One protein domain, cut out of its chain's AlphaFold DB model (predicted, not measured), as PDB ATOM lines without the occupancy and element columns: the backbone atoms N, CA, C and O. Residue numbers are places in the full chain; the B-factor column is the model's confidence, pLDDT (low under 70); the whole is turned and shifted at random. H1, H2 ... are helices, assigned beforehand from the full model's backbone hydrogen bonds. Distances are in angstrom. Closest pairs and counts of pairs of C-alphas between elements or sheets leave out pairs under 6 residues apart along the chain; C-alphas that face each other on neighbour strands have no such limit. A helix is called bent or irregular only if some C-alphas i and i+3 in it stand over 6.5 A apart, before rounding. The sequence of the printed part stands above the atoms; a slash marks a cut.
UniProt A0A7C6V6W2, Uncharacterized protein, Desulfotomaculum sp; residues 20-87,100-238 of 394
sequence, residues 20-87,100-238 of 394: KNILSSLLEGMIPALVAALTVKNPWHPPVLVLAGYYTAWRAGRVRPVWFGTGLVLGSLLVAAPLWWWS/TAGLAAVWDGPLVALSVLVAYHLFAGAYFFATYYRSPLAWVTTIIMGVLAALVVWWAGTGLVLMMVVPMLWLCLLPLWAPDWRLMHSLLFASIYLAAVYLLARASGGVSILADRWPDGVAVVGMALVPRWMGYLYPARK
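What this domain is: This is residues 20 to 87 and 100 to 238 of the 394 residues of an uncharacterized protein of Desulfotomaculum sp (UniProt A0A7C6V6W2). The model is a flat slab of helices in two layers: H3, H4, H6 and H5 stand side by side in one, and the bent H1, then H2, H8 and H7 make the other, with H9 carrying on beyond the end of H8. H4 and H6 lie nearest the middle, while H1 and H3 make one edge of the slab and H5 and H7 the opposite one. The printed part has 207 residues with nine named helices, H1 to H9 in order along the chain, and no named strand; the class is all helix. It is compact, with a radius of gyration of the C-alphas of 17.6 A, and spans 55 by 50 by 22 A.

How they stand to each other: By its hydrogen bonds H1, residues 22 to 39, was assigned as one helix, but it is bent: C-alphas 29 and 32 are 6.5 A apart, and its arms H1a, residues 22 to 29, and H1b, residues 32 to 39, stand at a tilt of 35.1 degrees, only just steep. H1b and H2, residues 45 to 59, form a helical hairpin at a shallow tilt of 15 degrees; their closest C-alphas, of Thr 39 and His 45, are 5.2 A apart. H3, residues 65 to 87, touches H1a with residues 65 to 75 alone, closest at the C-alphas of Leu 26 and Gly 71, 4.1 A. H4, residues 101 to 125, touches H3 at a shallow tilt of 9 degrees, opposite ways, closest at the C-alphas of Ser 76 and Val 106, 5.4 A. H6, residues 160 to 176, touches H4 at a shallow tilt of 8 degrees, the same way, with the C-alphas of Asp 108 and Val 161 closest at 5.9 A. H4 and H6 are the hubs, touching five other helices each. H5, residues 137 to 156, touches H7, residues 182 to 203, at a steep tilt of 41 degrees, the same way, and the C-alphas of Gly 146 and Tyr 193 are closest at 4.5 A. H8, residues 214 to 224, touches H2 at a shallow tilt of 15 degrees, the same way, closest at the C-alphas of Pro 46 and Ala 219, 5.7 A. H9, residues 226 to 233, meets H8 only through their link and touches H6, whose Cys 172 has its C-alpha 5.9 A from that of Pro 227. H2, H4, H5, H6, H7 and H8 form a bundle, a group of helices gathered together. Every O i to N i+4 pair is within hydrogen-bond range in H1a, H1b, H2, H5, H7, H8 and H9, against 17 of 19 in H3, 18 of 21 in H4 and 8 of 13 in H6.

Where its parts are: H1a begins at C-alpha 22, (260.686, 182.478, 248.828). H2 is 20.9 A long and H3 33.1 A. H4, the longest by residues, measures 35.6 A from C-alpha 101 at (247.388, 169.589, 275.256) to C-alpha 125; it has a kink of 26 degrees near residue 110 and is only just irregular, with C-alphas 106 and 109 6.8 A apart. H5 measures 28.1 A, H6 27.0 A, H7 31.3 A and H8 15.5 A. H9 ends at C-alpha 233, (273.641, 189.347, 265.789).

The domain as a whole: The C-alphas farthest apart, of Trp 86 and Tyr 133, are 58.0 A from each other. Residues 88 to 99 are not printed, and C-alphas 87 and 100 are 10.3 A apart across the cut. The link from H4 to H5, 11 residues, is long. The mean pLDDT of the printed part is 71.1; 74 residues are under 70, among them residues 79 to 87, 100 to 107, 123 to 137 and 201 to 215.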
ATOM      1  N   LYS A  20     264.988 184.179 244.506       49.72
ATOM      2  CA  LYS A  20     265.337 182.775 244.827       49.72
ATOM      3  C   LYS A  20     265.045 182.316 246.267       49.72
ATOM      4  O   LYS A  20     265.125 181.126 246.544       49.72
ATOM      5  N   ASN A  21     264.620 183.208 247.164       62.81
ATOM      6  CA  ASN A  21     264.542 182.900 248.599       62.81
ATOM      7  C   ASN A  21     263.122 182.707 249.159       62.81
ATOM      8  O   ASN A  21     262.970 182.625 250.373       62.81
ATOM      9  N   ILE A  22     262.070 182.642 248.332       75.56
ATOM     10  CA  ILE A  22     260.686 182.478 248.828       75.56
ATOM     11  C   ILE A  22     260.469 181.086 249.434       75.56
ATOM     12  O   ILE A  22     260.083 180.989 250.595       75.56
ATOM     13  N   LEU A  23     260.760 180.026 248.671       79.50
ATOM     14  CA  LEU A  23     260.543 178.644 249.110       79.50
ATOM     15  C   LEU A  23     261.406 178.296 250.330       79.50
ATOM     16  O   LEU A  23     260.897 177.739 251.294       79.50
ATOM     17  N   SER A  24     262.682 178.691 250.326       79.25
ATOM     18  CA  SER A  24     263.571 178.518 251.485       79.25
ATOM     19  C   SER A  24     263.065 179.290 252.709       79.25
ATOM     20  O   SER A  24     263.009 178.709 253.785       79.25
ATOM     21  N   SER A  25     262.600 180.541 252.559       78.88
ATOM     22  CA  SER A  25     262.018 181.297 253.683       78.88
ATOM     23  C   SER A  25     260.780 180.609 254.263       78.88
ATOM     24  O   SER A  25     260.600 180.591 255.475       78.88
ATOM     25  N   LEU A  26     259.930 180.053 253.396       83.12
ATOM     26  CA  LEU A  26     258.704 179.362 253.785       83.12
ATOM     27  C   LEU A  26     259.021 178.053 254.518       83.12
ATOM     28  O   LEU A  26     258.525 177.845 255.620       83.12
ATOM     29  N   LEU A  27     259.902 177.215 253.967       82.75
ATOM     30  CA  LEU A  27     260.323 175.965 254.610       82.75
ATOM     31  C   LEU A  27     261.010 176.217 255.955       82.75
ATOM     32  O   LEU A  27     260.715 175.535 256.932       82.75
ATOM     33  N   GLU A  28     261.871 177.230 256.042       79.81
ATOM     34  CA  GLU A  28     262.516 177.609 257.302       79.81
ATOM     35  C   GLU A  28     261.517 178.072 258.363       79.81
ATOM     36  O   GLU A  28     261.718 177.799 259.544       79.81
ATOM     37  N   GLY A  29     260.432 178.729 257.947       76.62
ATOM     38  CA  GLY A  29     259.322 179.078 258.829       76.62
ATOM     39  C   GLY A  29     258.549 177.855 259.322       76.62
ATOM     40  O   GLY A  29     258.070 177.849 260.446       76.62
ATOM     41  N   MET A  30     258.454 176.781 258.539       82.50
ATOM     42  CA  MET A  30     257.735 175.570 258.957       82.50
ATOM     43  C   MET A  30     258.478 174.787 260.052       82.50
ATOM     44  O   MET A  30     257.837 174.149 260.889       82.50
ATOM     45  N   ILE A  31     259.816 174.838 260.068       79.75
ATOM     46  CA  ILE A  31     260.665 174.026 260.958       79.75
ATOM     47  C   ILE A  31     260.359 174.265 262.453       79.75
ATOM     48  O   ILE A  31     260.093 173.280 263.142       79.75
ATOM     49  N   PRO A  32     260.327 175.509 262.983       76.81
ATOM     50  CA  PRO A  32     259.993 175.760 264.389       76.81
ATOM     51  C   PRO A  32     258.630 175.199 264.818       76.81
ATOM     52  O   PRO A  32     258.509 174.659 265.915       76.81
ATOM     53  N   ALA A  33     257.619 175.298 263.951       74.56
ATOM     54  CA  ALA A  33     256.269 174.813 264.234       74.56
ATOM     55  C   ALA A  33     256.209 173.276 264.285       74.56
ATOM     56  O   ALA A  33     255.659 172.705 265.226       74.56
ATOM     57  N   LEU A  34     256.837 172.601 263.316       75.19
ATOM     58  CA  LEU A  34     256.925 171.137 263.264       75.19
ATOM     59  C   LEU A  34     257.724 170.566 264.444       75.19
ATOM     60  O   LEU A  34     257.304 169.600 265.075       75.19
ATOM     61  N   VAL A  35     258.861 171.177 264.780       74.56
ATOM     62  CA  VAL A  35     259.724 170.729 265.883       74.56
ATOM     63  C   VAL A  35     259.036 170.900 267.247       74.56
ATOM     64  O   VAL A  35     259.132 170.012 268.097       74.56
ATOM     65  N   ALA A  36     258.294 171.993 267.454       72.50
ATOM     66  CA  ALA A  36     257.495 172.186 268.665       72.50
ATOM     67  C   ALA A  36     256.423 171.093 268.812       72.50
ATOM     68  O   ALA A  36     256.310 170.471 269.866       72.50
ATOM     69  N   ALA A  37     255.714 170.784 267.726       71.12
ATOM     70  CA  ALA A  37     254.671 169.765 267.697       71.12
ATOM     71  C   ALA A  37     255.163 168.334 267.964       71.12
ATOM     72  O   ALA A  37     254.461 167.533 268.582       71.12
ATOM     73  N   LEU A  38     256.373 167.997 267.512       72.75
ATOM     74  CA  LEU A  38     256.954 166.669 267.722       72.75
ATOM     75  C   LEU A  38     257.460 166.457 269.158       72.75
ATOM     76  O   LEU A  38     257.632 165.318 269.585       72.75
ATOM     77  N   THR A  39     257.693 167.532 269.916       70.75
ATOM     78  CA  THR A  39     258.358 167.468 271.229       70.75
ATOM     79  C   THR A  39     257.433 167.700 272.417       70.75
ATOM     80  O   THR A  39     257.875 167.560 273.543       70.75
ATOM     81  N   VAL A  40     256.146 167.959 272.199       67.12
ATOM     82  CA  VAL A  40     255.126 168.341 273.207       67.12
ATOM     83  C   VAL A  40     255.058 167.444 274.439       67.12
ATOM     84  O   VAL A  40     254.787 167.905 275.540       67.12
ATOM     85  N   LYS A  41     255.268 166.141 274.254       61.06
ATOM     86  CA  LYS A  41     255.221 165.149 275.338       61.06
ATOM     87  C   LYS A  41     256.582 164.870 275.960       61.06
ATOM     88  O   LYS A  41     256.697 164.032 276.848       61.06
ATOM     89  N   ASN A  42     257.619 165.510 275.440       66.12
ATOM     90  CA  ASN A  42     258.985 165.291 275.844       66.12
ATOM     91  C   ASN A  42     259.347 166.300 276.949       66.12
ATOM     92  O   ASN A  42     259.110 167.493 276.760       66.12
ATOM     93  N   PRO A  43     259.974 165.886 278.064       66.19
ATOM     94  CA  PRO A  43     260.555 166.823 279.032       66.19
ATOM     95  C   PRO A  43     261.547 167.821 278.400       66.19
ATOM     96  O   PRO A  43     261.779 168.893 278.950       66.19
ATOM     97  N   TRP A  44     262.094 167.516 277.216       70.00
ATOM     98  CA  TRP A  44     262.937 168.417 276.423       70.00
ATOM     99  C   TRP A  44     262.170 169.495 275.636       70.00
ATOM    100  O   TRP A  44     262.801 170.304 274.957       70.00
ATOM    101  N   HIS A  45     260.838 169.545 275.715       74.81
ATOM    102  CA  HIS A  45     260.030 170.543 275.011       74.81
ATOM    103  C   HIS A  45     260.457 171.997 275.304       74.81
ATOM    104  O   HIS A  45     260.669 172.747 274.346       74.81
ATOM    105  N   PRO A  46     260.688 172.415 276.568       76.69
ATOM    106  CA  PRO A  46     261.065 173.800 276.858       76.69
ATOM    107  C   PRO A  46     262.442 174.180 276.275       76.69
ATOM    108  O   PRO A  46     262.524 175.192 275.576       76.69
ATOM    109  N   PRO A  47     263.514 173.372 276.434       80.50
ATOM    110  CA  PRO A  47     264.783 173.608 275.738       80.50
ATOM    111  C   PRO A  47     264.664 173.667 274.210       80.50
ATOM    112  O   PRO A  47     265.337 174.470 273.566       80.50
ATOM    113  N   VAL A  48     263.797 172.848 273.610       80.62
ATOM    114  CA  VAL A  48     263.583 172.842 272.157       80.62
ATOM    115  C   VAL A  48     262.943 174.148 271.680       80.62
ATOM    116  O   VAL A  48     263.388 174.715 270.680       80.62
ATOM    117  N   LEU A  49     261.956 174.676 272.409       82.25
ATOM    118  CA  LEU A  49     261.358 175.983 272.113       82.25
ATOM    119  C   LEU A  49     262.379 177.122 272.229       82.25
ATOM    120  O   LEU A  49     262.391 178.025 271.394       82.25
ATOM    121  N   VAL A  50     263.283 177.052 273.209       83.44
ATOM    122  CA  VAL A  50     264.389 178.010 273.357       83.44
ATOM    123  C   VAL A  50     265.291 177.985 272.122       83.44
ATOM    124  O   VAL A  50     265.566 179.032 271.534       83.44
ATOM    125  N   LEU A  51     265.715 176.797 271.679       85.56
ATOM    126  CA  LEU A  51     266.530 176.640 270.469       85.56
ATOM    127  C   LEU A  51     265.802 177.143 269.217       85.56
ATOM    128  O   LEU A  51     266.411 177.820 268.388       85.56
ATOM    129  N   ALA A  52     264.500 176.876 269.094       83.31
ATOM    130  CA  ALA A  52     263.673 177.385 268.004       83.31
ATOM    131  C   ALA A  52     263.586 178.922 268.015       83.31
ATOM    132  O   ALA A  52     263.679 179.562 266.961       83.31
ATOM    133  N   GLY A  53     263.479 179.529 269.200       84.50
ATOM    134  CA  GLY A  53     263.530 180.977 269.377       84.50
ATOM    135  C   GLY A  53     264.878 181.565 268.953       84.50
ATOM    136  O   GLY A  53     264.921 182.526 268.186       84.50
ATOM    137  N   TYR A  54     265.988 180.945 269.360       85.56
ATOM    138  CA  TYR A  54     267.340 181.354 268.965       85.56
ATOM    139  C   TYR A  54     267.609 181.213 267.470       85.56
ATOM    140  O   TYR A  54     268.149 182.131 266.846       85.56
ATOM    141  N   TYR A  55     267.196 180.094 266.880       85.44
ATOM    142  CA  TYR A  55     267.252 179.888 265.439       85.44
ATOM    143  C   TYR A  55     266.470 180.986 264.711       85.44
ATOM    144  O   TYR A  55     266.997 181.630 263.803       85.44
ATOM    145  N   THR A  56     265.248 181.274 265.162       83.06
ATOM    146  CA  THR A  56     264.419 182.339 264.585       83.06
ATOM    147  C   THR A  56     265.087 183.704 264.728       83.06
ATOM    148  O   THR A  56     265.123 184.461 263.762       83.06
ATOM    149  N   ALA A  57     265.700 184.014 265.875       81.75
ATOM    150  CA  ALA A  57     266.420 185.270 266.083       81.75
ATOM    151  C   ALA A  57     267.590 185.406 265.097       81.75
ATOM    152  O   ALA A  57     267.771 186.450 264.467       81.75
ATOM    153  N   TRP A  58     268.347 184.330 264.890       82.12
ATOM    154  CA  TRP A  58     269.435 184.277 263.916       82.12
ATOM    155  C   TRP A  58     268.972 184.407 262.456       82.12
ATOM    156  O   TRP A  58     269.713 184.928 261.619       82.12
ATOM    157  N   ARG A  59     267.744 183.982 262.138       81.00
ATOM    158  CA  ARG A  59     267.166 184.067 260.786       81.00
ATOM    159  C   ARG A  59     266.360 185.342 260.524       81.00
ATOM    160  O   ARG A  59     266.290 185.764 259.371       81.00
ATOM    161  N   ALA A  60     265.812 185.992 261.550       75.00
ATOM    162  CA  ALA A  60     264.856 187.101 261.436       75.00
ATOM    163  C   ALA A  60     265.302 188.243 260.500       75.00
ATOM    164  O   ALA A  60     264.483 188.806 259.781       75.00
ATOM    165  N   GLY A  61     266.601 188.567 260.463       66.50
ATOM    166  CA  GLY A  61     267.150 189.614 259.594       66.50
ATOM    167  C   GLY A  61     267.693 189.146 258.243       66.50
ATOM    168  O   GLY A  61     268.151 189.975 257.461       66.50
ATOM    169  N   ARG A  62     267.693 187.836 257.981       73.50
ATOM    170  CA  ARG A  62     268.267 187.206 256.775       73.50
ATOM    171  C   ARG A  62     267.204 186.619 255.851       73.50
ATOM    172  O   ARG A  62     267.483 186.331 254.691       73.50
ATOM    173  N   VAL A  63     265.997 186.440 256.373       71.19
ATOM    174  CA  VAL A  63     264.877 185.777 255.710       71.19
ATOM    175  C   VAL A  63     263.786 186.797 255.398       71.19
ATOM    176  O   VAL A  63     263.699 187.848 256.030       71.19
ATOM    177  N   ARG A  64     262.945 186.513 254.400       71.31
ATOM    178  CA  ARG A  64     261.790 187.361 254.083       71.31
ATOM    179  C   ARG A  64     260.699 187.172 255.150       71.31
ATOM    180  O   ARG A  64     260.094 186.099 255.161       71.31
ATOM    181  N   PRO A  65     260.383 188.189 255.980       68.12
ATOM    182  CA  PRO A  65     259.526 188.016 257.159       68.12
ATOM    183  C   PRO A  65     258.128 187.496 256.825       68.12
ATOM    184  O   PRO A  65     257.606 186.637 257.523       68.12
ATOM    185  N   VAL A  66     257.554 187.968 255.712       75.12
ATOM    186  CA  VAL A  66     256.223 187.550 255.248       75.12
ATOM    187  C   VAL A  66     256.191 186.053 254.947       75.12
ATOM    188  O   VAL A  66     255.353 185.347 255.484       75.12
ATOM    189  N   TRP A  67     257.132 185.555 254.140       80.75
ATOM    190  CA  TRP A  67     257.156 184.149 253.726       80.75
ATOM    191  C   TRP A  67     257.550 183.210 254.861       80.75
ATOM    192  O   TRP A  67     257.004 182.117 254.953       80.75
ATOM    193  N   PHE A  68     258.441 183.653 255.746       78.25
ATOM    194  CA  PHE A  68     258.758 182.933 256.974       78.25
ATOM    195  C   PHE A  68     257.537 182.840 257.901       78.25
ATOM    196  O   PHE A  68     257.212 181.760 258.384       78.25
ATOM    197  N   GLY A  69     256.795 183.940 258.068       74.88
ATOM    198  CA  GLY A  69     255.518 183.963 258.784       74.88
ATOM    199  C   GLY A  69     254.471 183.034 258.163       74.88
ATOM    200  O   GLY A  69     253.838 182.258 258.872       74.88
ATOM    201  N   THR A  70     254.330 183.046 256.834       78.94
ATOM    202  CA  THR A  70     253.451 182.110 256.115       78.94
ATOM    203  C   THR A  70     253.876 180.661 256.339       78.94
ATOM    204  O   THR A  70     253.028 179.811 256.590       78.94
ATOM    205  N   GLY A  71     255.181 180.383 256.309       81.62
ATOM    206  CA  GLY A  71     255.748 179.077 256.628       81.62
ATOM    207  C   GLY A  71     255.380 178.592 258.028       81.62
ATOM    208  O   GLY A  71     254.934 177.461 258.177       81.62
ATOM    209  N   LEU A  72     255.482 179.455 259.041       76.94
ATOM    210  CA  LEU A  72     255.077 179.133 260.415       76.94
ATOM    211  C   LEU A  72     253.601 178.735 260.498       76.94
ATOM    212  O   LEU A  72     253.276 177.696 261.067       76.94
ATOM    213  N   VAL A  73     252.717 179.531 259.886       77.88
ATOM    214  CA  VAL A  73     251.271 179.256 259.871       77.88
ATOM    215  C   VAL A  73     250.978 177.935 259.163       77.88
ATOM    216  O   VAL A  73     250.231 177.110 259.685       77.88
ATOM    217  N   LEU A  74     251.596 177.694 258.004       80.69
ATOM    218  CA  LEU A  74     251.435 176.443 257.264       80.69
ATOM    219  C   LEU A  74     251.963 175.241 258.054       80.69
ATOM    220  O   LEU A  74     251.291 174.216 258.106       80.69
ATOM    221  N   GLY A  75     253.122 175.365 258.704       75.50
ATOM    222  CA  GLY A  75     253.691 174.320 259.555       75.50
ATOM    223  C   GLY A  75     252.759 173.944 260.707       75.50
ATOM    224  O   GLY A  75     252.511 172.764 260.935       75.50
ATOM    225  N   SER A  76     252.166 174.934 261.373       72.00
ATOM    226  CA  SER A  76     251.178 174.701 262.430       72.00
ATOM    227  C   SER A  76     249.890 174.071 261.910       72.00
ATOM    228  O   SER A  76     249.384 173.135 262.521       72.00
ATOM    229  N   LEU A  77     249.377 174.513 260.759       73.38
ATOM    230  CA  LEU A  77     248.187 173.913 260.145       73.38
ATOM    231  C   LEU A  77     248.422 172.456 259.723       73.38
ATOM    232  O   LEU A  77     247.537 171.623 259.907       73.38
ATOM    233  N   LEU A  78     249.615 172.128 259.216       73.62
ATOM    234  CA  LEU A  78     249.987 170.755 258.863       73.62
ATOM    235  C   LEU A  78     250.042 169.823 260.072       73.62
ATOM    236  O   LEU A  78     249.790 168.632 259.925       73.62
ATOM    237  N   VAL A  79     250.351 170.348 261.256       67.38
ATOM    238  CA  VAL A  79     250.288 169.589 262.510       67.38
ATOM    239  C   VAL A  79     248.847 169.514 263.028       67.38
ATOM    240  O   VAL A  79     248.406 168.465 263.499       67.38
ATOM    241  N   ALA A  80     248.095 170.613 262.936       65.31
ATOM    242  CA  ALA A  80     246.731 170.709 263.450       65.31
ATOM    243  C   ALA A  80     245.743 169.816 262.690       65.31
ATOM    244  O   ALA A  80     244.888 169.182 263.305       65.31
ATOM    245  N   ALA A  81     245.849 169.760 261.358       64.25
ATOM    246  CA  ALA A  81     244.882 169.073 260.508       64.25
ATOM    247  C   ALA A  81     244.818 167.549 260.758       64.25
ATOM    248  O   ALA A  81     243.711 167.034 260.928       64.25
ATOM    249  N   PRO A  82     245.943 166.812 260.879       62.78
ATOM    250  CA  PRO A  82     245.924 165.405 261.277       62.78
ATOM    251  C   PRO A  82     245.370 165.194 262.689       62.78
ATOM    252  O   PRO A  82     244.573 164.284 262.897       62.78
ATOM    253  N   LEU A  83     245.737 166.045 263.656       61.28
ATOM    254  CA  LEU A  83     245.250 165.935 265.038       61.28
ATOM    255  C   LEU A  83     243.731 166.132 265.131       61.28
ATOM    256  O   LEU A  83     243.060 165.410 265.866       61.28
ATOM    257  N   TRP A  84     243.190 167.075 264.360       56.03
ATOM    258  CA  TRP A  84     241.757 167.356 264.293       56.03
ATOM    259  C   TRP A  84     240.974 166.273 263.534       56.03
ATOM    260  O   TRP A  84     239.882 165.891 263.941       56.03
ATOM    261  N   TRP A  85     241.551 165.711 262.468       56.50
ATOM    262  CA  TRP A  85     240.940 164.611 261.712       56.50
ATOM    263  C   TRP A  85     240.831 163.312 262.525       56.50
ATOM    264  O   TRP A  85     239.907 162.522 262.332       56.50
ATOM    265  N   TRP A  86     241.775 163.081 263.442       54.97
ATOM    266  CA  TRP A  86     241.839 161.859 264.246       54.97
ATOM    267  C   TRP A  86     241.040 161.945 265.550       54.97
ATOM    268  O   TRP A  86     240.607 160.913 266.052       54.97
ATOM    269  N   SER A  87     240.791 163.143 266.086       51.38
ATOM    270  CA  SER A  87     240.012 163.323 267.320       51.38
ATOM    271  C   SER A  87     238.499 163.117 267.146       51.38
ATOM    272  O   SER A  87     237.795 162.963 268.140       51.38
ATOM    273  N   THR A 100     243.406 168.179 274.308       45.34
ATOM    274  CA  THR A 100     243.566 169.591 274.721       45.34
ATOM    275  C   THR A 100     245.020 170.070 274.750       45.34
ATOM    276  O   THR A 100     245.313 171.157 274.255       45.34
ATOM    277  N   ALA A 101     245.959 169.248 275.232       43.38
ATOM    278  CA  ALA A 101     247.388 169.589 275.256       43.38
ATOM    279  C   ALA A 101     248.041 169.600 273.856       43.38
ATOM    280  O   ALA A 101     248.964 170.372 273.609       43.38
ATOM    281  N   GLY A 102     247.544 168.782 272.917       48.00
ATOM    282  CA  GLY A 102     248.071 168.714 271.547       48.00
ATOM    283  C   GLY A 102     247.750 169.940 270.703       48.00
ATOM    284  O   GLY A 102     248.581 170.377 269.915       48.00
ATOM    285  N   LEU A 103     246.564 170.523 270.896       51.59
ATOM    286  CA  LEU A 103     246.155 171.737 270.192       51.59
ATOM    287  C   LEU A 103     246.868 172.977 270.733       51.59
ATOM    288  O   LEU A 103     247.247 173.822 269.935       51.59
ATOM    289  N   ALA A 104     247.097 173.078 272.047       53.50
ATOM    290  CA  ALA A 104     247.892 174.168 272.623       53.50
ATOM    291  C   ALA A 104     249.319 174.183 272.045       53.50
ATOM    292  O   ALA A 104     249.805 175.216 271.596       53.50
ATOM    293  N   ALA A 105     249.924 173.006 271.914       56.72
ATOM    294  CA  ALA A 105     251.263 172.855 271.377       56.72
ATOM    295  C   ALA A 105     251.453 173.192 269.889       56.72
ATOM    296  O   ALA A 105     252.557 173.545 269.468       56.72
ATOM    297  N   VAL A 106     250.394 173.104 269.080       63.50
ATOM    298  CA  VAL A 106     250.416 173.580 267.684       63.50
ATOM    299  C   VAL A 106     250.758 175.070 267.622       63.50
ATOM    300  O   VAL A 106     251.376 175.534 266.656       63.50
ATOM    301  N   TRP A 107     250.352 175.815 268.650       67.31
ATOM    302  CA  TRP A 107     250.542 177.254 268.747       67.31
ATOM    303  C   TRP A 107     251.859 177.635 269.421       67.31
ATOM    304  O   TRP A 107     252.341 178.740 269.204       67.31
ATOM    305  N   ASP A 108     252.501 176.730 270.153       72.94
ATOM    306  CA  ASP A 108     253.701 177.039 270.929       72.94
ATOM    307  C   ASP A 108     254.895 177.463 270.054       72.94
ATOM    308  O   ASP A 108     255.483 178.530 270.250       72.94
ATOM    309  N   GLY A 109     255.203 176.677 269.018       73.69
ATOM    310  CA  GLY A 109     256.248 176.984 268.034       73.69
ATOM    311  C   GLY A 109     256.046 178.308 267.277       73.69
ATOM    312  O   GLY A 109     256.948 179.155 267.299       73.69
ATOM    313  N   PRO A 110     254.894 178.544 266.615       76.25
ATOM    314  CA  PRO A 110     254.649 179.812 265.931       76.25
ATOM    315  C   PRO A 110     254.562 180.998 266.892       76.25
ATOM    316  O   PRO A 110     255.040 182.069 266.530       76.25
ATOM    317  N   LEU A 111     254.028 180.843 268.110       79.00
ATOM    318  CA  LEU A 111     254.004 181.926 269.098       79.00
ATOM    319  C   LEU A 111     255.417 182.348 269.492       79.00
ATOM    320  O   LEU A 111     255.713 183.543 269.485       79.00
ATOM    321  N   VAL A 112     256.313 181.396 269.767       81.38
ATOM    322  CA  VAL A 112     257.726 181.687 270.050       81.38
ATOM    323  C   VAL A 112     258.380 182.404 268.867       81.38
ATOM    324  O   VAL A 112     258.984 183.462 269.044       81.38
ATOM    325  N   ALA A 113     258.216 181.884 267.651       80.62
ATOM    326  CA  ALA A 113     258.842 182.457 266.464       80.62
ATOM    327  C   ALA A 113     258.304 183.861 266.125       80.62
ATOM    328  O   ALA A 113     259.086 184.778 265.864       80.62
ATOM    329  N   LEU A 114     256.985 184.065 266.189       80.19
ATOM    330  CA  LEU A 114     256.353 185.374 266.009       80.19
ATOM    331  C   LEU A 114     256.825 186.362 267.069       80.19
ATOM    332  O   LEU A 114     257.148 187.498 266.742       80.19
ATOM    333  N   SER A 115     256.935 185.931 268.321       83.06
ATOM    334  CA  SER A 115     257.399 186.795 269.405       83.06
ATOM    335  C   SER A 115     258.848 187.226 269.210       83.06
ATOM    336  O   SER A 115     259.193 188.370 269.490       83.06
ATOM    337  N   VAL A 116     259.697 186.348 268.679       83.44
ATOM    338  CA  VAL A 116     261.084 186.677 268.329       83.44
ATOM    339  C   VAL A 116     261.140 187.636 267.134       83.44
ATOM    340  O   VAL A 116     261.946 188.563 267.133       83.44
ATOM    341  N   LEU A 117     260.272 187.475 266.131       79.25
ATOM    342  CA  LEU A 117     260.152 188.437 265.026       79.25
ATOM    343  C   LEU A 117     259.669 189.804 265.520       79.25
ATOM    344  O   LEU A 117     260.209 190.835 265.121       79.25
ATOM    345  N   VAL A 118     258.691 189.831 266.424       79.19
ATOM    346  CA  VAL A 118     258.229 191.063 267.072       79.19
ATOM    347  C   VAL A 118     259.373 191.693 267.861       79.19
ATOM    348  O   VAL A 118     259.661 192.869 267.661       79.19
ATOM    349  N   ALA A 119     260.094 190.912 268.670       80.06
ATOM    350  CA  ALA A 119     261.286 191.368 269.378       80.06
ATOM    351  C   ALA A 119     262.321 191.966 268.414       80.06
ATOM    352  O   ALA A 119     262.867 193.025 268.697       80.06
ATOM    353  N   TYR A 120     262.547 191.356 267.247       77.50
ATOM    354  CA  TYR A 120     263.472 191.867 266.227       77.50
ATOM    355  C   TYR A 120     263.079 193.256 265.744       77.50
ATOM    356  O   TYR A 120     263.923 194.148 265.663       77.50
ATOM    357  N   HIS A 121     261.798 193.446 265.446       71.50
ATOM    358  CA  HIS A 121     261.282 194.727 264.987       71.50
ATOM    359  C   HIS A 121     261.249 195.776 266.100       71.50
ATOM    360  O   HIS A 121     261.613 196.921 265.845       71.50
ATOM    361  N   LEU A 122     260.914 195.389 267.335       70.88
ATOM    362  CA  LEU A 122     261.006 196.265 268.503       70.88
ATOM    363  C   LEU A 122     262.458 196.697 268.750       70.88
ATOM    364  O   LEU A 122     262.723 197.878 268.942       70.88
ATOM    365  N   PHE A 123     263.420 195.779 268.635       65.44
ATOM    366  CA  PHE A 123     264.845 196.099 268.733       65.44
ATOM    367  C   PHE A 123     265.356 196.987 267.611       65.44
ATOM    368  O   PHE A 123     266.263 197.779 267.840       65.44
ATOM    369  N   ALA A 124     264.821 196.835 266.406       56.16
ATOM    370  CA  ALA A 124     265.253 197.602 265.248       56.16
ATOM    371  C   ALA A 124     264.576 198.978 265.141       56.16
ATOM    372  O   ALA A 124     265.106 199.840 264.450       56.16
ATOM    373  N   GLY A 125     263.403 199.167 265.757       45.69
ATOM    374  CA  GLY A 125     262.551 200.341 265.533       45.69
ATOM    375  C   GLY A 125     262.136 201.114 266.783       45.69
ATOM    376  O   GLY A 125     261.632 202.218 266.639       45.69
ATOM    377  N   ALA A 126     262.338 200.584 267.993       47.66
ATOM    378  CA  ALA A 126     261.809 201.179 269.221       47.66
ATOM    379  C   ALA A 126     262.896 201.457 270.273       47.66
ATOM    380  O   ALA A 126     262.825 200.984 271.403       47.66
ATOM    381  N   TYR A 127     263.872 202.304 269.937       49.16
ATOM    382  CA  TYR A 127     264.677 203.017 270.945       49.16
ATOM    383  C   TYR A 127     263.991 204.324 271.384       49.16
ATOM    384  O   TYR A 127     264.652 205.305 271.705       49.16
ATOM    385  N   PHE A 128     262.655 204.344 271.406       43.62
ATOM    386  CA  PHE A 128     261.849 205.548 271.628       43.62
ATOM    387  C   PHE A 128     262.019 206.217 272.997       43.62
ATOM    388  O   PHE A 128     261.458 207.290 273.196       43.62
ATOM    389  N   PHE A 129     262.748 205.614 273.942       49.03
ATOM    390  CA  PHE A 129     262.812 206.102 275.330       49.03
ATOM    391  C   PHE A 129     264.176 205.928 275.991       49.03
ATOM    392  O   PHE A 129     264.261 205.815 277.213       49.03
ATOM    393  N   ALA A 130     265.229 205.780 275.203       43.41
ATOM    394  CA  ALA A 130     266.436 205.177 275.709       43.41
ATOM    395  C   ALA A 130     267.381 206.207 276.350       43.41
ATOM    396  O   ALA A 130     267.828 207.150 275.711       43.41
ATOM    397  N   THR A 131     267.673 206.038 277.640       42.75
ATOM    398  CA  THR A 131     268.454 207.002 278.416       42.75
ATOM    399  C   THR A 131     269.931 206.668 278.468       42.75
ATOM    400  O   THR A 131     270.311 205.544 278.797       42.75
ATOM    401  N   TYR A 132     270.767 207.694 278.338       44.53
ATOM    402  CA  TYR A 132     272.170 207.649 278.764       44.53
ATOM    403  C   TYR A 132     272.346 207.756 280.292       44.53
ATOM    404  O   TYR A 132     273.447 207.567 280.808       44.53
ATOM    405  N   TYR A 133     271.277 208.059 281.038       46.78
ATOM    406  CA  TYR A 133     271.345 208.299 282.478       46.78
ATOM    407  C   TYR A 133     271.425 206.996 283.284       46.78
ATOM    408  O   TYR A 133     270.472 206.221 283.347       46.78
ATOM    409  N   ARG A 134     272.549 206.782 283.974       56.53
ATOM    410  CA  ARG A 134     272.719 205.688 284.941       56.53
ATOM    411  C   ARG A 134     272.010 206.059 286.244       56.53
ATOM    412  O   ARG A 134     272.600 206.689 287.114       56.53
ATOM    413  N   SER A 135     270.728 205.717 286.365       63.28
ATOM    414  CA  SER A 135     269.940 205.977 287.577       63.28
ATOM    415  C   SER A 135     269.743 204.701 288.404       63.28
ATOM    416  O   SER A 135     269.362 203.674 287.836       63.28
ATOM    417  N   PRO A 136     269.900 204.740 289.743       68.88
ATOM    418  CA  PRO A 136     269.572 203.603 290.607       68.88
ATOM    419  C   PRO A 136     268.090 203.190 290.501       68.88
ATOM    420  O   PRO A 136     267.747 202.032 290.729       68.88
ATOM    421  N   LEU A 137     267.214 204.101 290.059       69.94
ATOM    422  CA  LEU A 137     265.798 203.825 289.800       69.94
ATOM    423  C   LEU A 137     265.567 202.807 288.675       69.94
ATOM    424  O   LEU A 137     264.507 202.180 288.640       69.94
ATOM    425  N   ALA A 138     266.538 202.594 287.779       70.19
ATOM    426  CA  ALA A 138     266.440 201.571 286.739       70.19
ATOM    427  C   ALA A 138     266.333 200.158 287.344       70.19
ATOM    428  O   ALA A 138     265.566 199.324 286.854       70.19
ATOM    429  N   TRP A 139     267.043 199.898 288.447       77.94
ATOM    430  CA  TRP A 139     266.992 198.620 289.165       77.94
ATOM    431  C   TRP A 139     265.629 198.400 289.816       77.94
ATOM    432  O   TRP A 139     265.001 197.366 289.595       77.94
ATOM    433  N   VAL A 140     265.124 199.414 290.524       79.75
ATOM    434  CA  VAL A 140     263.787 199.391 291.139       79.75
ATOM    435  C   VAL A 140     262.710 199.171 290.079       79.75
ATOM    436  O   VAL A 140     261.828 198.334 290.249       79.75
ATOM    437  N   THR A 141     262.816 199.858 288.942       75.94
ATOM    438  CA  THR A 141     261.855 199.704 287.847       75.94
ATOM    439  C   THR A 141     261.900 198.298 287.255       75.94
ATOM    440  O   THR A 141     260.855 197.713 286.997       75.94
ATOM    441  N   THR A 142     263.089 197.710 287.105       78.88
ATOM    442  CA  THR A 142     263.238 196.328 286.620       78.88
ATOM    443  C   THR A 142     262.544 195.331 287.547       78.88
ATOM    444  O   THR A 142     261.846 194.442 287.066       78.88
ATOM    445  N   ILE A 143     262.677 195.513 288.865       84.25
ATOM    446  CA  ILE A 143     262.014 194.678 289.874       84.25
ATOM    447  C   ILE A 143     260.492 194.831 289.783       84.25
ATOM    448  O   ILE A 143     259.787 193.834 289.648       84.25
ATOM    449  N   ILE A 144     259.984 196.070 289.800       81.69
ATOM    450  CA  ILE A 144     258.541 196.357 289.714       81.69
ATOM    451  C   ILE A 144     257.951 195.729 288.452       81.69
ATOM    452  O   ILE A 144     256.930 195.049 288.508       81.69
ATOM    453  N   MET A 145     258.617 195.914 287.316       80.94
ATOM    454  CA  MET A 145     258.159 195.371 286.048       80.94
ATOM    455  C   MET A 145     258.211 193.841 286.004       80.94
ATOM    456  O   MET A 145     257.319 193.232 285.422       80.94
ATOM    457  N   GLY A 146     259.205 193.212 286.641       83.19
ATOM    458  CA  GLY A 146     259.270 191.754 286.786       83.19
ATOM    459  C   GLY A 146     258.077 191.203 287.568       83.19
ATOM    460  O   GLY A 146     257.448 190.237 287.137       83.19
ATOM    461  N   VAL A 147     257.706 191.868 288.667       84.94
ATOM    462  CA  VAL A 147     256.522 191.517 289.467       84.94
ATOM    463  C   VAL A 147     255.230 191.735 288.677       84.94
ATOM    464  O   VAL A 147     254.364 190.864 288.666       84.94
ATOM    465  N   LEU A 148     255.097 192.863 287.975       82.31
ATOM    466  CA  LEU A 148     253.918 193.142 287.152       82.31
ATOM    467  C   LEU A 148     253.761 192.123 286.019       82.31
ATOM    468  O   LEU A 148     252.664 191.610 285.816       82.31
ATOM    469  N   ALA A 149     254.843 191.774 285.322       82.69
ATOM    470  CA  ALA A 149     254.811 190.746 284.285       82.69
ATOM    471  C   ALA A 149     254.406 189.378 284.857       82.69
ATOM    472  O   ALA A 149     253.605 188.673 284.246       82.69
ATOM    473  N   ALA A 150     254.901 189.023 286.048       80.50
ATOM    474  CA  ALA A 150     254.524 187.793 286.739       80.50
ATOM    475  C   ALA A 150     253.031 187.764 287.080       80.50
ATOM    476  O   ALA A 150     252.368 186.760 286.833       80.50
ATOM    477  N   LEU A 151     252.490 188.877 287.584       80.31
ATOM    478  CA  LEU A 151     251.061 189.026 287.854       80.31
ATOM    479  C   LEU A 151     250.230 188.904 286.574       80.31
ATOM    480  O   LEU A 151     249.224 188.202 286.581       80.31
ATOM    481  N   VAL A 152     250.662 189.526 285.472       75.69
ATOM    482  CA  VAL A 152     249.982 189.434 284.168       75.69
ATOM    483  C   VAL A 152     249.946 187.991 283.668       75.69
ATOM    484  O   VAL A 152     248.883 187.515 283.276       75.69
ATOM    485  N   VAL A 153     251.071 187.271 283.713       75.50
ATOM    486  CA  VAL A 153     251.129 185.865 283.279       75.50
ATOM    487  C   VAL A 153     250.310 184.958 284.192       75.50
ATOM    488  O   VAL A 153     249.537 184.132 283.709       75.50
ATOM    489  N   TRP A 154     250.419 185.138 285.508       71.31
ATOM    490  CA  TRP A 154     249.597 184.416 286.477       71.31
ATOM    491  C   TRP A 154     248.098 184.621 286.209       71.31
ATOM    492  O   TRP A 154     247.303 183.682 286.241       71.31
ATOM    493  N   TRP A 155     247.714 185.854 285.891       67.12
ATOM    494  CA  TRP A 155     246.336 186.231 285.625       67.12
ATOM    495  C   TRP A 155     245.808 185.685 284.292       67.12
ATOM    496  O   TRP A 155     244.699 185.147 284.264       67.12
ATOM    497  N   ALA A 156     246.611 185.747 283.225       61.69
ATOM    498  CA  ALA A 156     246.278 185.245 281.889       61.69
ATOM    499  C   ALA A 156     246.277 183.705 281.780       61.69
ATOM    500  O   ALA A 156     245.711 183.157 280.836       61.69
ATOM    501  N   GLY A 157     246.871 183.015 282.755       58.12
ATOM    502  CA  GLY A 157     247.042 181.565 282.771       58.12
ATOM    503  C   GLY A 157     248.499 181.180 282.521       58.12
ATOM    504  O   GLY A 157     249.149 181.681 281.604       58.12
ATOM    505  N   THR A 158     249.018 180.265 283.339       55.81
ATOM    506  CA  THR A 158     250.419 179.812 283.337       55.81
ATOM    507  C   THR A 158     250.706 178.808 282.216       55.81
ATOM    508  O   THR A 158     251.201 177.704 282.439       55.81
ATOM    509  N   GLY A 159     250.379 179.188 280.980       63.84
ATOM    510  CA  GLY A 159     250.825 178.466 279.795       63.84
ATOM    511  C   GLY A 159     252.338 178.607 279.632       63.84
ATOM    512  O   GLY A 159     252.867 179.718 279.677       63.84
ATOM    513  N   LEU A 160     253.027 177.487 279.417       69.44
ATOM    514  CA  LEU A 160     254.487 177.390 279.317       69.44
ATOM    515  C   LEU A 160     255.089 178.400 278.324       69.44
ATOM    516  O   LEU A 160     256.067 179.080 278.629       69.44
ATOM    517  N   VAL A 161     254.451 178.583 277.167       72.19
ATOM    518  CA  VAL A 161     254.895 179.550 276.153       72.19
ATOM    519  C   VAL A 161     254.641 180.991 276.549       72.19
ATOM    520  O   VAL A 161     255.505 181.843 276.331       72.19
ATOM    521  N   LEU A 162     253.507 181.275 277.189       73.06
ATOM    522  CA  LEU A 162     253.218 182.613 277.696       73.06
ATOM    523  C   LEU A 162     254.265 183.022 278.742       73.06
ATOM    524  O   LEU A 162     254.747 184.155 278.730       73.06
ATOM    525  N   MET A 163     254.677 182.066 279.585       75.44
ATOM    526  CA  MET A 163     255.702 182.277 280.603       75.44
ATOM    527  C   MET A 163     257.070 182.638 280.014       75.44
ATOM    528  O   MET A 163     257.810 183.363 280.672       75.44
ATOM    529  N   MET A 164     257.394 182.175 278.803       79.19
ATOM    530  CA  MET A 164     258.657 182.467 278.109       79.19
ATOM    531  C   MET A 164     258.601 183.745 277.266       79.19
ATOM    532  O   MET A 164     259.536 184.548 277.268       79.19
ATOM    533  N   VAL A 165     257.509 183.931 276.523       82.00
ATOM    534  CA  VAL A 165     257.351 185.013 275.546       82.00
ATOM    535  C   VAL A 165     257.178 186.367 276.225       82.00
ATOM    536  O   VAL A 165     257.782 187.349 275.791       82.00
ATOM    537  N   VAL A 166     256.377 186.438 277.293       80.00
ATOM    538  CA  VAL A 166     256.062 187.708 277.961       80.00
ATOM    539  C   VAL A 166     257.321 188.369 278.537       80.00
ATOM    540  O   VAL A 166     257.567 189.527 278.192       80.00
ATOM    541  N   PRO A 167     258.181 187.676 279.312       78.12
ATOM    542  CA  PRO A 167     259.451 188.238 279.767       78.12
ATOM    543  C   PRO A 167     260.349 188.706 278.630       78.12
ATOM    544  O   PRO A 167     260.924 189.786 278.713       78.12
ATOM    545  N   MET A 168     260.450 187.918 277.557       84.81
ATOM    546  CA  MET A 168     261.266 188.256 276.394       84.81
ATOM    547  C   MET A 168     260.801 189.566 275.745       84.81
ATOM    548  O   MET A 168     261.613 190.471 275.548       84.81
ATOM    549  N   LEU A 169     259.507 189.687 275.433       78.38
ATOM    550  CA  LEU A 169     258.929 190.893 274.831       78.38
ATOM    551  C   LEU A 169     259.041 192.094 275.771       78.38
ATOM    552  O   LEU A 169     259.412 193.184 275.342       78.38
ATOM    553  N   TRP A 170     258.814 191.890 277.068       76.69
ATOM    554  CA  TRP A 170     258.969 192.941 278.068       76.69
ATOM    555  C   TRP A 170     260.421 193.429 278.175       76.69
ATOM    556  O   TRP A 170     260.695 194.627 278.246       76.69
ATOM    557  N   LEU A 171     261.382 192.511 278.087       74.25
ATOM    558  CA  LEU A 171     262.811 192.815 278.038       74.25
ATOM    559  C   LEU A 171     263.260 193.485 276.737       74.25
ATOM    560  O   LEU A 171     264.363 194.037 276.697       74.25
ATOM    561  N   CYS A 172     262.423 193.487 275.696       71.50
ATOM    562  CA  CYS A 172     262.612 194.342 274.524       71.50
ATOM    563  C   CYS A 172     262.306 195.813 274.824       71.50
ATOM    564  O   CYS A 172     262.866 196.688 274.173       71.50
ATOM    565  N   LEU A 173     261.481 196.077 275.841       66.06
ATOM    566  CA  LEU A 173     261.114 197.411 276.317       66.06
ATOM    567  C   LEU A 173     261.984 197.865 277.507       66.06
ATOM    568  O   LEU A 173     262.118 199.044 277.780       66.06
ATOM    569  N   LEU A 174     262.653 196.963 278.224       59.78
ATOM    570  CA  LEU A 174     263.629 197.320 279.269       59.78
ATOM    571  C   LEU A 174     265.002 197.890 278.829       59.78
ATOM    572  O   LEU A 174     265.699 198.411 279.697       59.78
ATOM    573  N   PRO A 175     265.464 197.874 277.562       51.34
ATOM    574  CA  PRO A 175     266.744 198.485 277.180       51.34
ATOM    575  C   PRO A 175     266.748 200.016 277.269       51.34
ATOM    576  O   PRO A 175     267.791 200.628 277.063       51.34
ATOM    577  N   LEU A 176     265.605 200.632 277.575       53.38
ATOM    578  CA  LEU A 176     265.390 202.076 277.542       53.38
ATOM    579  C   LEU A 176     266.070 202.852 278.699       53.38
ATOM    580  O   LEU A 176     266.011 204.068 278.732       53.38
ATOM    581  N   TRP A 177     266.715 202.191 279.663       53.94
ATOM    582  CA  TRP A 177     267.108 202.814 280.944       53.94
ATOM    583  C   TRP A 177     268.581 202.530 281.306       53.94
ATOM    584  O   TRP A 177     269.169 203.256 282.099       53.94
ATOM    585  N   ALA A 178     269.177 201.454 280.764       56.25
ATOM    586  CA  ALA A 178     270.527 200.989 281.120       56.25
ATOM    587  C   ALA A 178     271.143 200.060 280.038       56.25
ATOM    588  O   ALA A 178     271.219 198.839 280.226       56.25
ATOM    589  N   PRO A 179     271.591 200.597 278.887       59.00
ATOM    590  CA  PRO A 179     272.117 199.791 277.778       59.00
ATOM    591  C   PRO A 179     273.379 198.984 278.142       59.00
ATOM    592  O   PRO A 179     273.526 197.838 277.700       59.00
ATOM    593  N   ASP A 180     274.245 199.541 278.995       62.97
ATOM    594  CA  ASP A 180     275.508 198.919 279.423       62.97
ATOM    595  C   ASP A 180     275.293 197.746 280.396       62.97
ATOM    596  O   ASP A 180     276.034 196.765 280.371       62.97
ATOM    597  N   TRP A 181     274.239 197.797 281.216       69.44
ATOM    598  CA  TRP A 181     273.927 196.782 282.240       69.44
ATOM    599  C   TRP A 181     272.826 195.818 281.818       69.44
ATOM    600  O   TRP A 181     272.274 195.066 282.619       69.44
ATOM    601  N   ARG A 182     272.508 195.815 280.530       71.62
ATOM    602  CA  ARG A 182     271.363 195.105 279.979       71.62
ATOM    603  C   ARG A 182     271.338 193.609 280.295       71.62
ATOM    604  O   ARG A 182     270.262 193.070 280.523       71.62
ATOM    605  N   LEU A 183     272.502 192.956 280.335       76.88
ATOM    606  CA  LEU A 183     272.604 191.546 280.725       76.88
ATOM    607  C   LEU A 183     272.212 191.341 282.197       76.88
ATOM    608  O   LEU A 183     271.439 190.440 282.514       76.88
ATOM    609  N   MET A 184     272.696 192.205 283.091       82.25
ATOM    610  CA  MET A 184     272.359 192.141 284.516       82.25
ATOM    611  C   MET A 184     270.874 192.430 284.744       82.25
ATOM    612  O   MET A 184     270.225 191.700 285.483       82.25
ATOM    613  N   HIS A 185     270.307 193.425 284.053       79.31
ATOM    614  CA  HIS A 185     268.873 193.717 284.119       79.31
ATOM    615  C   HIS A 185     268.011 192.589 283.542       79.31
ATOM    616  O   HIS A 185     266.959 192.303 284.106       79.31
ATOM    617  N   SER A 186     268.442 191.902 282.474       81.44
ATOM    618  CA  SER A 186     267.705 190.736 281.966       81.44
ATOM    619  C   SER A 186     267.706 189.567 282.941       81.44
ATOM    620  O   SER A 186     266.669 188.936 283.131       81.44
ATOM    621  N   LEU A 187     268.843 189.312 283.598       85.81
ATOM    622  CA  LEU A 187     268.955 188.255 284.601       85.81
ATOM    623  C   LEU A 187     268.149 188.595 285.858       85.81
ATOM    624  O   LEU A 187     267.422 187.741 286.356       85.81
ATOM    625  N   LEU A 188     268.224 189.846 286.326       86.56
ATOM    626  CA  LEU A 188     267.438 190.324 287.462       86.56
ATOM    627  C   LEU A 188     265.936 190.278 287.171       86.56
ATOM    628  O   LEU A 188     265.157 189.846 288.012       86.56
ATOM    629  N   PHE A 189     265.510 190.716 285.986       86.12
ATOM    630  CA  PHE A 189     264.104 190.645 285.606       86.12
ATOM    631  C   PHE A 189     263.615 189.199 285.603       86.12
ATOM    632  O   PHE A 189     262.591 188.908 286.212       86.12
ATOM    633  N   ALA A 190     264.351 188.293 284.947       86.62
ATOM    634  CA  ALA A 190     263.974 186.889 284.854       86.62
ATOM    635  C   ALA A 190     263.907 186.225 286.238       86.62
ATOM    636  O   ALA A 190     262.959 185.489 286.505       86.62
ATOM    637  N   SER A 191     264.856 186.515 287.134       86.56
ATOM    638  CA  SER A 191     264.863 185.955 288.487       86.56
ATOM    639  C   SER A 191     263.702 186.468 289.340       86.56
ATOM    640  O   SER A 191     263.016 185.663 289.965       86.56
ATOM    641  N   ILE A 192     263.424 187.777 289.323       87.12
ATOM    642  CA  ILE A 192     262.293 188.376 290.048       87.12
ATOM    643  C   ILE A 192     260.958 187.883 289.491       87.12
ATOM    644  O   ILE A 192     260.066 187.525 290.256       87.12
ATOM    645  N   TYR A 193     260.829 187.836 288.165       85.94
ATOM    646  CA  TYR A 193     259.645 187.328 287.483       85.94
ATOM    647  C   TYR A 193     259.358 185.877 287.885       85.94
ATOM    648  O   TYR A 193     258.259 185.574 288.344       85.94
ATOM    649  N   LEU A 194     260.358 184.997 287.784       84.62
ATOM    650  CA  LEU A 194     260.231 183.597 288.181       84.62
ATOM    651  C   LEU A 194     259.887 183.472 289.667       84.62
ATOM    652  O   LEU A 194     258.941 182.772 290.010       84.62
ATOM    653  N   ALA A 195     260.586 184.197 290.544       82.94
ATOM    654  CA  ALA A 195     260.305 184.188 291.977       82.94
ATOM    655  C   ALA A 195     258.857 184.602 292.286       82.94
ATOM    656  O   ALA A 195     258.175 183.917 293.045       82.94
ATOM    657  N   ALA A 196     258.360 185.676 291.667       83.44
ATOM    658  CA  ALA A 196     256.990 186.147 291.852       83.44
ATOM    659  C   ALA A 196     255.957 185.130 291.339       83.44
ATOM    660  O   ALA A 196     255.013 184.800 292.055       83.44
ATOM    661  N   VAL A 197     256.162 184.576 290.141       76.94
ATOM    662  CA  VAL A 197     255.321 183.505 289.588       76.94
ATOM    663  C   VAL A 197     255.293 182.287 290.520       76.94
ATOM    664  O   VAL A 197     254.222 181.742 290.788       76.94
ATOM    665  N   TYR A 198     256.447 181.866 291.041       74.81
ATOM    666  CA  TYR A 198     256.549 180.708 291.930       74.81
ATOM    667  C   TYR A 198     255.899 180.950 293.297       74.81
ATOM    668  O   TYR A 198     255.234 180.056 293.822       74.81
ATOM    669  N   LEU A 199     256.040 182.150 293.865       76.44
ATOM    670  CA  LEU A 199     255.369 182.527 295.112       76.44
ATOM    671  C   LEU A 199     253.843 182.515 294.956       76.44
ATOM    672  O   LEU A 199     253.148 181.971 295.816       76.44
ATOM    673  N   LEU A 200     253.328 183.044 293.842       73.50
ATOM    674  CA  LEU A 200     251.896 183.028 293.524       73.50
ATOM    675  C   LEU A 200     251.374 181.594 293.342       73.50
ATOM    676  O   LEU A 200     250.344 181.229 293.911       73.50
ATOM    677  N   ALA A 201     252.128 180.750 292.633       68.44
ATOM    678  CA  ALA A 201     251.795 179.340 292.450       68.44
ATOM    679  C   ALA A 201     251.734 178.574 293.782       68.44
ATOM    680  O   ALA A 201     250.784 177.825 294.030       68.44
ATOM    681  N   ARG A 202     252.696 178.811 294.682       67.81
ATOM    682  CA  ARG A 202     252.726 178.201 296.019       67.81
ATOM    683  C   ARG A 202     251.544 178.641 296.883       67.81
ATOM    684  O   ARG A 202     250.946 177.797 297.546       67.81
ATOM    685  N   ALA A 203     251.184 179.925 296.855       67.06
ATOM    686  CA  ALA A 203     250.043 180.458 297.604       67.06
ATOM    687  C   ALA A 203     248.702 179.844 297.162       67.06
ATOM    688  O   ALA A 203     247.790 179.708 297.970       67.06
ATOM    689  N   SER A 204     248.599 179.414 295.901       64.94
ATOM    690  CA  SER A 204     247.410 178.742 295.356       64.94
ATOM    691  C   SER A 204     247.331 177.226 295.620       64.94
ATOM    692  O   SER A 204     246.461 176.558 295.069       64.94
ATOM    693  N   GLY A 205     248.232 176.657 296.434       59.56
ATOM    694  CA  GLY A 205     248.264 175.215 296.727       59.56
ATOM    695  C   GLY A 205     248.959 174.354 295.662       59.56
ATOM    696  O   GLY A 205     248.982 173.130 295.776       59.56
ATOM    697  N   GLY A 206     249.586 174.965 294.651       56.62
ATOM    698  CA  GLY A 206     250.287 174.293 293.548       56.62
ATOM    699  C   GLY A 206     251.672 173.743 293.910       56.62
ATOM    700  O   GLY A 206     252.626 173.929 293.158       56.62
ATOM    701  N   VAL A 207     251.816 173.092 295.068       43.56
ATOM    702  CA  VAL A 207     253.108 172.636 295.625       43.56
ATOM    703  C   VAL A 207     253.831 171.627 294.708       43.56
ATOM    704  O   VAL A 207     255.058 171.560 294.728       43.56
ATOM    705  N   SER A 208     253.115 170.922 293.821       47.03
ATOM    706  CA  SER A 208     253.699 169.969 292.855       47.03
ATOM    707  C   SER A 208     254.368 170.605 291.628       47.03
ATOM    708  O   SER A 208     255.006 169.908 290.847       47.03
ATOM    709  N   ILE A 209     254.277 171.928 291.447       48.78
ATOM    710  CA  ILE A 209     254.919 172.644 290.327       48.78
ATOM    711  C   ILE A 209     256.455 172.670 290.492       48.78
ATOM    712  O   ILE A 209     257.168 172.850 289.512       48.78
ATOM    713  N   LEU A 210     256.978 172.477 291.710       46.31
ATOM    714  CA  LEU A 210     258.378 172.757 292.061       46.31
ATOM    715  C   LEU A 210     259.384 171.627 291.787       46.31
ATOM    716  O   LEU A 210     260.547 171.937 291.547       46.31
ATOM    717  N   ALA A 211     258.989 170.352 291.820       50.62
ATOM    718  CA  ALA A 211     259.957 169.250 291.720       50.62
ATOM    719  C   ALA A 211     260.393 168.948 290.270       50.62
ATOM    720  O   ALA A 211     261.556 168.630 290.040       50.62
ATOM    721  N   ASP A 212     259.507 169.156 289.287       54.53
ATOM    722  CA  ASP A 212     259.714 168.684 287.906       54.53
ATOM    723  C   ASP A 212     259.785 169.802 286.841       54.53
ATOM    724  O   ASP A 212     259.875 169.517 285.648       54.53
ATOM    725  N   ARG A 213     259.761 171.088 287.233       62.69
ATOM    726  CA  ARG A 213     259.690 172.235 286.292       62.69
ATOM    727  C   ARG A 213     260.929 173.129 286.236       62.69
ATOM    728  O   ARG A 213     260.869 174.256 285.742       62.69
ATOM    729  N   TRP A 214     262.083 172.640 286.686       64.44
ATOM    730  CA  TRP A 214     263.358 173.328 286.448       64.44
ATOM    731  C   TRP A 214     263.631 173.635 284.954       64.44
ATOM    732  O   TRP A 214     264.189 174.707 284.689       64.44
ATOM    733  N   PRO A 215     263.200 172.811 283.962       67.25
ATOM    734  CA  PRO A 215     263.387 173.134 282.546       67.25
ATOM    735  C   PRO A 215     262.627 174.396 282.119       67.25
ATOM    736  O   PRO A 215     263.093 175.120 281.239       67.25
ATOM    737  N   ASP A 216     261.506 174.708 282.774       71.19
ATOM    738  CA  ASP A 216     260.702 175.902 282.497       71.19
ATOM    739  C   ASP A 216     261.440 177.161 282.959       71.19
ATOM    740  O   ASP A 216     261.517 178.149 282.229       71.19
ATOM    741  N   GLY A 217     262.052 177.112 284.148       73.00
ATOM    742  CA  GLY A 217     262.885 178.199 284.662       73.00
ATOM    743  C   GLY A 217     264.089 178.472 283.757       73.00
ATOM    744  O   GLY A 217     264.361 179.623 283.407       73.00
ATOM    745  N   VAL A 218     264.761 177.410 283.297       77.75
ATOM    746  CA  VAL A 218     265.860 177.510 282.321       77.75
ATOM    747  C   VAL A 218     265.375 178.117 281.008       77.75
ATOM    748  O   VAL A 218     266.056 178.973 280.444       77.75
ATOM    749  N   ALA A 219     264.193 177.734 280.531       78.19
ATOM    750  CA  ALA A 219     263.649 178.248 279.286       78.19
ATOM    751  C   ALA A 219     263.235 179.724 279.366       78.19
ATOM    752  O   ALA A 219     263.489 180.480 278.426       78.19
ATOM    753  N   VAL A 220     262.693 180.177 280.500       81.19
ATOM    754  CA  VAL A 220     262.412 181.600 280.745       81.19
ATOM    755  C   VAL A 220     263.697 182.424 280.739       81.19
ATOM    756  O   VAL A 220     263.760 183.447 280.058       81.19
ATOM    757  N   VAL A 221     264.744 181.972 281.437       83.81
ATOM    758  CA  VAL A 221     266.054 182.648 281.430       83.81
ATOM    759  C   VAL A 221     266.660 182.634 280.025       83.81
ATOM    760  O   VAL A 221     267.131 183.662 279.541       83.81
ATOM    761  N   GLY A 222     266.596 181.494 279.336       83.88
ATOM    762  CA  GLY A 222     267.067 181.338 277.964       83.88
ATOM    763  C   GLY A 222     266.385 182.311 277.004       83.88
ATOM    764  O   GLY A 222     267.070 183.014 276.266       83.88
ATOM    765  N   MET A 223     265.057 182.420 277.046       84.75
ATOM    766  CA  MET A 223     264.298 183.326 276.178       84.75
ATOM    767  C   MET A 223     264.460 184.799 276.569       84.75
ATOM    768  O   MET A 223     264.538 185.660 275.694       84.75
ATOM    769  N   ALA A 224     264.621 185.112 277.856       83.31
ATOM    770  CA  ALA A 224     264.919 186.465 278.334       83.31
ATOM    771  C   ALA A 224     266.229 187.041 277.755       83.31
ATOM    772  O   ALA A 224     266.368 188.259 277.607       83.31
ATOM    773  N   LEU A 225     267.184 186.183 277.382       84.38
ATOM    774  CA  LEU A 225     268.451 186.597 276.777       84.38
ATOM    775  C   LEU A 225     268.351 186.885 275.273       84.38
ATOM    776  O   LEU A 225     269.210 187.601 274.753       84.38
ATOM    777  N   VAL A 226     267.327 186.384 274.566       83.62
ATOM    778  CA  VAL A 226     267.125 186.607 273.118       83.62
ATOM    779  C   VAL A 226     267.295 188.084 272.737       83.62
ATOM    780  O   VAL A 226     268.134 188.371 271.879       83.62
ATOM    781  N   PRO A 227     266.637 189.043 273.419       74.81
ATOM    782  CA  PRO A 227     266.893 190.465 273.272       74.81
ATOM    783  C   PRO A 227     268.381 190.837 273.153       74.81
ATOM    784  O   PRO A 227     268.773 191.606 272.267       74.81
ATOM    785  N   ARG A 228     269.219 190.358 274.080       76.88
ATOM    786  CA  ARG A 228     270.645 190.700 274.151       76.88
ATOM    787  C   ARG A 228     271.394 190.121 272.956       76.88
ATOM    788  O   ARG A 228     272.171 190.842 272.332       76.88
ATOM    789  N   TRP A 229     271.114 188.867 272.611       77.00
ATOM    790  CA  TRP A 229     271.705 188.185 271.461       77.00
ATOM    791  C   TRP A 229     271.382 188.869 270.140       77.00
ATOM    792  O   TRP A 229     272.271 189.045 269.313       77.00
ATOM    793  N   MET A 230     270.158 189.363 269.963       76.44
ATOM    794  CA  MET A 230     269.782 190.123 268.766       76.44
ATOM    795  C   MET A 230     270.640 191.379 268.581       76.44
ATOM    796  O   MET A 230     271.036 191.691 267.460       76.44
ATOM    797  N   GLY A 231     271.004 192.052 269.677       70.00
ATOM    798  CA  GLY A 231     271.911 193.202 269.646       70.00
ATOM    799  C   GLY A 231     273.352 192.866 269.238       70.00
ATOM    800  O   GLY A 231     274.064 193.761 268.780       70.00
ATOM    801  N   TYR A 232     273.780 191.609 269.395       74.38
ATOM    802  CA  TYR A 232     275.066 191.106 268.900       74.38
ATOM    803  C   TYR A 232     274.973 190.589 267.463       74.38
ATOM    804  O   TYR A 232     275.873 190.832 266.668       74.38
ATOM    805  N   LEU A 233     273.878 189.905 267.122       74.38
ATOM    806  CA  LEU A 233     273.641 189.347 265.789       74.38
ATOM    807  C   LEU A 233     273.391 190.431 264.731       74.38
ATOM    808  O   LEU A 233     273.721 190.230 263.563       74.38
ATOM    809  N   TYR A 234     272.824 191.576 265.131       70.94
ATOM    810  CA  TYR A 234     272.458 192.672 264.229       70.94
ATOM    811  C   TYR A 234     272.889 194.043 264.778       70.94
ATOM    812  O   TYR A 234     272.043 194.886 265.085       70.94
ATOM    813  N   PRO A 235     274.203 194.310 264.888       62.75
ATOM    814  CA  PRO A 235     274.707 195.540 265.496       62.75
ATOM    815  C   PRO A 235     274.297 196.803 264.722       62.75
ATOM    816  O   PRO A 235     274.051 197.834 265.338       62.75
ATOM    817  N   ALA A 236     274.151 196.707 263.395       57.97
ATOM    818  CA  ALA A 236     273.773 197.817 262.516       57.97
ATOM    819  C   ALA A 236     272.304 198.269 262.649       57.97
ATOM    820  O   ALA A 236     271.925 199.282 262.073       57.97
ATOM    821  N   ARG A 237     271.460 197.521 263.374       57.38
ATOM    822  CA  ARG A 237     270.045 197.869 263.600       57.38
ATOM    823  C   ARG A 237     269.796 198.606 264.916       57.38
ATOM    824  O   ARG A 237     268.645 198.852 265.261       57.38
ATOM    825  N   LYS A 238     270.852 198.947 265.655       55.53
ATOM    826  CA  LYS A 238     270.740 199.782 266.852       55.53
ATOM    827  C   LYS A 238     270.434 201.214 266.410       55.53
ATOM    828  O   LYS A 238     271.291 201.855 265.811       55.53
TER     829      LYS A 238